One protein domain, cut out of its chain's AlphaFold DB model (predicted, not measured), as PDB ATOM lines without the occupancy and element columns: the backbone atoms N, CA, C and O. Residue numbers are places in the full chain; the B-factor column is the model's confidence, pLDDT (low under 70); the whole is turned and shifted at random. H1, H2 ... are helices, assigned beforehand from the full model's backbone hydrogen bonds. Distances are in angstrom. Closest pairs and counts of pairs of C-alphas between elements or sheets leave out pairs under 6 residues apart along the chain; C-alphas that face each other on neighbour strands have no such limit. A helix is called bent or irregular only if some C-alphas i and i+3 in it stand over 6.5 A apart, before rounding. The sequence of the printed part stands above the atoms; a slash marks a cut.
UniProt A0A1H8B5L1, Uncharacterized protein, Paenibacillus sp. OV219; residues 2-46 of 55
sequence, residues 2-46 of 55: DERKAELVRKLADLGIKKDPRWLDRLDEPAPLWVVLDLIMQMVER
ATOM      1  N   ASP A   2      -8.417  -5.610  21.505       82.81
ATOM      2  CA  ASP A   2      -9.046  -5.214  20.241       82.81
ATOM      3  C   ASP A   2      -9.563  -6.457  19.494       82.81
ATOM      4  O   ASP A   2      -8.850  -7.463  19.413       82.81
ATOM      5  N   GLU A   3     -10.786  -6.425  18.971       83.94
ATOM      6  CA  GLU A   3     -11.465  -7.613  18.422       83.94
ATOM      7  C   GLU A   3     -10.694  -8.203  17.226       83.94
ATOM      8  O   GLU A   3     -10.486  -9.414  17.118       83.94
ATOM      9  N   ARG A   4     -10.102  -7.318  16.417       82.31
ATOM     10  CA  ARG A   4      -9.213  -7.663  15.300       82.31
ATOM     11  C   ARG A   4      -7.933  -8.380  15.739       82.31
ATOM     12  O   ARG A   4      -7.456  -9.272  15.038       82.31
ATOM     13  N   LYS A   5      -7.360  -8.012  16.891       79.38
ATOM     14  CA  LYS A   5      -6.163  -8.682  17.430       79.38
ATOM     15  C   LYS A   5      -6.497 -10.077  17.925       79.38
ATOM     16  O   LYS A   5      -5.734 -11.001  17.674       79.38
ATOM     17  N   ALA A   6      -7.640 -10.236  18.590       83.88
ATOM     18  CA  ALA A   6      -8.095 -11.543  19.050       83.88
ATOM     19  C   ALA A   6      -8.315 -12.504  17.869       83.88
ATOM     20  O   ALA A   6      -7.895 -13.662  17.923       83.88
ATOM     21  N   GLU A   7      -8.901 -12.011  16.775       87.50
ATOM     22  CA  GLU A   7      -9.065 -12.786  15.545       87.50
ATOM     23  C   GLU A   7      -7.713 -13.171  14.918       87.50
ATOM     24  O   GLU A   7      -7.521 -14.319  14.508       87.50
ATOM     25  N   LEU A   8      -6.749 -12.245  14.889       84.06
ATOM     26  CA  LEU A   8      -5.401 -12.504  14.379       84.06
ATOM     27  C   LEU A   8      -4.669 -13.570  15.207       84.06
ATOM     28  O   LEU A   8      -4.129 -14.514  14.636       84.06
ATOM     29  N   VAL A   9      -4.702 -13.463  16.540       83.19
ATOM     30  CA  VAL A   9      -4.119 -14.462  17.454       83.19
ATOM     31  C   VAL A   9      -4.722 -15.839  17.201       83.19
ATOM     32  O   VAL A   9      -3.990 -16.825  17.138       83.19
ATOM     33  N   ARG A  10      -6.044 -15.917  17.014       85.06
ATOM     34  CA  ARG A  10      -6.730 -17.185  16.753       85.06
ATOM     35  C   ARG A  10      -6.279 -17.811  15.434       85.06
ATOM     36  O   ARG A  10      -5.896 -18.974  15.427       85.06
ATOM     37  N   LYS A  11      -6.212 -17.023  14.356       84.69
ATOM     38  CA  LYS A  11      -5.703 -17.487  13.052       84.69
ATOM     39  C   LYS A  11      -4.257 -17.975  13.145       84.69
ATOM     40  O   LYS A  11      -3.941 -19.036  12.625       84.69
ATOM     41  N   LEU A  12      -3.381 -17.236  13.826       81.75
ATOM     42  CA  LEU A  12      -1.979 -17.630  14.013       81.75
ATOM     43  C   LEU A  12      -1.847 -18.914  14.847       81.75
ATOM     44  O   LEU A  12      -1.014 -19.767  14.536       81.75
ATOM     45  N   ALA A  13      -2.692 -19.078  15.869       79.81
ATOM     46  CA  ALA A  13      -2.745 -20.292  16.676       79.81
ATOM     47  C   ALA A  13      -3.205 -21.511  15.862       79.81
ATOM     48  O   ALA A  13      -2.592 -22.572  15.983       79.81
ATOM     49  N   ASP A  14      -4.217 -21.352  15.004       81.19
ATOM     50  CA  ASP A  14      -4.710 -22.407  14.105       81.19
ATOM     51  C   ASP A  14      -3.662 -22.810  13.051       81.19
ATOM     52  O   ASP A  14      -3.619 -23.955  12.606       81.19
ATOM     53  N   LEU A  15      -2.780 -21.877  12.683       75.69
ATOM     54  CA  LEU A  15      -1.633 -22.102  11.798       75.69
ATOM     55  C   LEU A  15      -0.418 -22.692  12.541       75.69
ATOM     56  O   LEU A  15       0.633 -22.889  11.946       75.69
ATOM     57  N   GLY A  16      -0.505 -22.951  13.848       71.44
ATOM     58  CA  GLY A  16       0.617 -23.495  14.621       71.44
ATOM     59  C   GLY A  16       1.796 -22.527  14.793       71.44
ATOM     60  O   GLY A  16       2.870 -22.941  15.236       71.44
ATOM     61  N   ILE A  17       1.607 -21.233  14.508       70.62
ATOM     62  CA  ILE A  17       2.602 -20.175  14.734       70.62
ATOM     63  C   ILE A  17       2.619 -19.866  16.240       70.62
ATOM     64  O   ILE A  17       2.075 -18.876  16.720       70.62
ATOM     65  N   LYS A  18       3.201 -20.788  17.016       62.62
ATOM     66  CA  LYS A  18       3.324 -20.738  18.486       62.62
ATOM     67  C   LYS A  18       4.764 -20.564  18.974       62.62
ATOM     68  O   LYS A  18       5.007 -20.612  20.176       62.62
ATOM     69  N   LYS A  19       5.723 -20.388  18.059       63.81
ATOM     70  CA  LYS A  19       7.160 -20.430  18.379       63.81
ATOM     71  C   LYS A  19       7.625 -19.290  19.299       63.81
ATOM     72  O   LYS A  19       8.638 -19.465  19.966       63.81
ATOM     73  N   ASP A  20       6.887 -18.178  19.388       67.94
ATOM     74  CA  ASP A  20       7.212 -17.079  20.305       67.94
ATOM     75  C   ASP A  20       5.960 -16.440  20.946       67.94
ATOM     76  O   ASP A  20       5.283 -15.622  20.317       67.94
ATOM     77  N   PRO A  21       5.657 -16.771  22.215       70.38
ATOM     78  CA  PRO A  21       4.574 -16.148  22.970       70.38
ATOM     79  C   PRO A  21       4.732 -14.632  23.136       70.38
ATOM     80  O   PRO A  21       3.728 -13.932  23.193       70.38
ATOM     81  N   ARG A  22       5.967 -14.106  23.173       76.25
ATOM     82  CA  ARG A  22       6.226 -12.676  23.429       76.25
ATOM     83  C   ARG A  22       5.881 -11.793  22.239       76.25
ATOM     84  O   ARG A  22       5.654 -10.598  22.406       76.25
ATOM     85  N   TRP A  23       5.857 -12.357  21.032       75.81
ATOM     86  CA  TRP A  23       5.429 -11.617  19.848       75.81
ATOM     87  C   TRP A  23       3.909 -11.406  19.819       75.81
ATOM     88  O   TRP A  23       3.448 -10.369  19.348       75.81
ATOM     89  N   LEU A  24       3.122 -12.328  20.391       76.25
ATOM     90  CA  LEU A  24       1.663 -12.172  20.488       76.25
ATOM     91  C   LEU A  24       1.263 -10.949  21.330       76.25
ATOM     92  O   LEU A  24       0.218 -10.347  21.083       76.25
ATOM     93  N   ASP A  25       2.124 -10.539  22.260       81.44
ATOM     94  CA  ASP A  25       1.947  -9.328  23.066       81.44
ATOM     95  C   ASP A  25       2.286  -8.036  22.291       81.44
ATOM     96  O   ASP A  25       2.010  -6.936  22.770       81.44
ATOM     97  N   ARG A  26       2.873  -8.146  21.088       83.81
ATOM     98  CA  ARG A  26       3.389  -7.029  20.271       83.81
ATOM     99  C   ARG A  26       2.885  -7.069  18.823       83.81
ATOM    100  O   ARG A  26       3.598  -6.704  17.894       83.81
ATOM    101  N   LEU A  27       1.634  -7.484  18.616       82.25
ATOM    102  CA  LEU A  27       1.014  -7.587  17.281       82.25
ATOM    103  C   LEU A  27       0.789  -6.246  16.558       82.25
ATOM    104  O   LEU A  27       0.440  -6.247  15.381       82.25
ATOM    105  N   ASP A  28       0.967  -5.118  17.246       85.50
ATOM    106  CA  ASP A  28       0.948  -3.781  16.631       85.50
ATOM    107  C   ASP A  28       2.262  -3.421  15.931       85.50
ATOM    108  O   ASP A  28       2.339  -2.420  15.219       85.50
ATOM    109  N   GLU A  29       3.308  -4.209  16.155       87.88
ATOM    110  CA  GLU A  29       4.622  -3.996  15.570       87.88
ATOM    111  C   GLU A  29       4.781  -4.800  14.275       87.88
ATOM    112  O   GLU A  29       4.056  -5.774  14.043       87.88
ATOM    113  N   PRO A  30       5.744  -4.426  13.412       88.62
ATOM    114  CA  PRO A  30       6.064  -5.218  12.235       88.62
ATOM    115  C   PRO A  30       6.326  -6.685  12.596       88.62
ATOM    116  O   PRO A  30       7.086  -6.992  13.517       88.62
ATOM    117  N   ALA A  31       5.707  -7.598  11.848       87.56
ATOM    118  CA  ALA A  31       5.893  -9.025  12.058       87.56
ATOM    119  C   ALA A  31       7.366  -9.425  11.830       87.56
ATOM    120  O   ALA A  31       7.979  -8.983  10.851       87.56
ATOM    121  N   PRO A  32       7.938 -10.295  12.679       88.06
ATOM    122  CA  PRO A  32       9.250 -10.871  12.437       88.06
ATOM    123  C   PRO A  32       9.310 -11.611  11.097       88.06
ATOM    124  O   PRO A  32       8.352 -12.275  10.700       88.06
ATOM    125  N   LEU A  33      10.473 -11.585  10.437       89.00
ATOM    126  CA  LEU A  33      10.675 -12.259   9.147       89.00
ATOM    127  C   LEU A  33      10.278 -13.744   9.186       89.00
ATOM    128  O   LEU A  33       9.644 -14.236   8.261       89.00
ATOM    129  N   TRP A  34      10.604 -14.450  10.270       87.31
ATOM    130  CA  TRP A  34      10.286 -15.871  10.412       87.31
ATOM    131  C   TRP A  34       8.775 -16.156  10.404       87.31
ATOM    132  O   TRP A  34       8.367 -17.175   9.859       87.31
ATOM    133  N   VAL A  35       7.943 -15.247  10.932       86.50
ATOM    134  CA  VAL A  35       6.474 -15.368  10.879       86.50
ATOM    135  C   VAL A  35       6.004 -15.307   9.431       86.50
ATOM    136  O   VAL A  35       5.182 -16.112   9.004       86.50
ATOM    137  N   VAL A  36       6.540 -14.353   8.666       89.06
ATOM    138  CA  VAL A  36       6.190 -14.171   7.253       89.06
ATOM    139  C   VAL A  36       6.595 -15.400   6.438       89.06
ATOM    140  O   VAL A  36       5.815 -15.871   5.616       89.06
ATOM    141  N   LEU A  37       7.782 -15.953   6.694       90.19
ATOM    142  CA  LEU A  37       8.260 -17.164   6.024       90.19
ATOM    143  C   LEU A  37       7.402 -18.394   6.359       90.19
ATOM    144  O   LEU A  37       7.012 -19.108   5.436       90.19
ATOM    145  N   ASP A  38       7.050 -18.614   7.632       86.44
ATOM    146  CA  ASP A  38       6.163 -19.717   8.043       86.44
ATOM    147  C   ASP A  38       4.773 -19.583   7.379       86.44
ATOM    148  O   ASP A  38       4.208 -20.575   6.916       86.44
ATOM    149  N   LEU A  39       4.235 -18.361   7.261       86.88
ATOM    150  CA  LEU A  39       2.972 -18.111   6.552       86.88
ATOM    151  C   LEU A  39       3.065 -18.449   5.058       86.88
ATOM    152  O   LEU A  39       2.154 -19.074   4.516       86.88
ATOM    153  N   ILE A  40       4.159 -18.067   4.395       89.69
ATOM    154  CA  ILE A  40       4.387 -18.384   2.978       89.69
ATOM    155  C   ILE A  40       4.478 -19.901   2.776       89.69
ATOM    156  O   ILE A  40       3.824 -20.420   1.873       89.69
ATOM    157  N   MET A  41       5.222 -20.616   3.625       86.62
ATOM    158  CA  MET A  41       5.346 -22.078   3.541       86.62
ATOM    159  C   MET A  41       3.985 -22.762   3.668       86.62
ATOM    160  O   MET A  41       3.621 -23.565   2.813       86.62
ATOM    161  N   GLN A  42       3.167 -22.356   4.640       83.94
ATOM    162  CA  GLN A  42       1.819 -22.911   4.789       83.94
ATOM    163  C   GLN A  42       0.905 -22.616   3.599       83.94
ATOM    164  O   GLN A  42       0.039 -23.424   3.263       83.94
ATOM    165  N   MET A  43       1.064 -21.463   2.946       85.12
ATOM    166  CA  MET A  43       0.315 -21.158   1.727       85.12
ATOM    167  C   MET A  43       0.749 -22.030   0.545       85.12
ATOM    168  O   MET A  43      -0.092 -22.351  -0.292       85.12
ATOM    169  N   VAL A  44       2.031 -22.392   0.466       85.69
ATOM    170  CA  VAL A  44       2.559 -23.307  -0.557       85.69
ATOM    171  C   VAL A  44       2.053 -24.726  -0.300       85.69
ATOM    172  O   VAL A  44       1.445 -25.311  -1.192       85.69
ATOM    173  N   GLU A  45       2.175 -25.229   0.931       80.69
ATOM    174  CA  GLU A  45       1.706 -26.567   1.321       80.69
ATOM    175  C   GLU A  45       0.200 -26.755   1.090       80.69
ATOM    176  O   GLU A  45      -0.236 -27.797   0.616       80.69
ATOM    177  N   ARG A  46      -0.619 -25.732   1.368       75.50
ATOM    178  CA  ARG A  46      -2.073 -25.783   1.122       75.50
ATOM    179  C   ARG A  46      -2.453 -25.750  -0.360       75.50
ATOM    180  O   ARG A  46      -3.599 -26.058  -0.686       75.50
TER     181      ARG A  46
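What this domain is: This is residues 2 to 46 of the 55 residues of an uncharacterized protein of Paenibacillus sp. OV219 (UniProt A0A1H8B5L1). Two longer helices, H1 and H3, and one short helix, H2, are set as the corners of an open triangle, with the chain looping from one to the next. H2 is near H1, while H3 lies off to one end of the elongated outline, which spans 30 by 19 by 15 A. The printed part has 45 residues, with three named helices in the order H1, H2, H3 and no named strand; the class is all helix. The whole is compact, with a radius of gyration of the C-alphas of 10.5 A.

How they stand to each other: H1, residues 3 to 14, is close to but not clearly touching H2, residues 21 to 24. Their closest C-alphas, those of Val 9 and Leu 24, are 6.9 A apart, and their centres are 12.2 A apart. H3, residues 33 to 45, is apart from H1. H2 and H3 are apart too, though they follow each other in the chain. In H1 and H3 every O i to N i+4 pair is within hydrogen-bond range; H2 is too short for such a pair, and its 1 pair of O i and N i+3 is within range.

Where its parts are: H1 begins at C-alpha 3, at (-11.465, -7.613, 18.422), and measures 16.8 A from first to last C-alpha. A short link of 6 residues leads to H2, 5.5 A long, which begins at C-alpha 21, at (4.574, -16.148, 22.970). A short link of 8 residues leads on to H3, the longest helix, with 13 residues over 18.6 A; it ends at C-alpha 45, at (1.706, -26.567, 1.321). No helix is bent.

The domain as a whole: The two C-alphas farthest apart are those of Asp 2 and Glu 45, at 30.5 A. The printed part has no cut, and no link is long. The mean pLDDT of the printed part is 81.7; residues 18 to 20 are under 70, where the model's confidence is low.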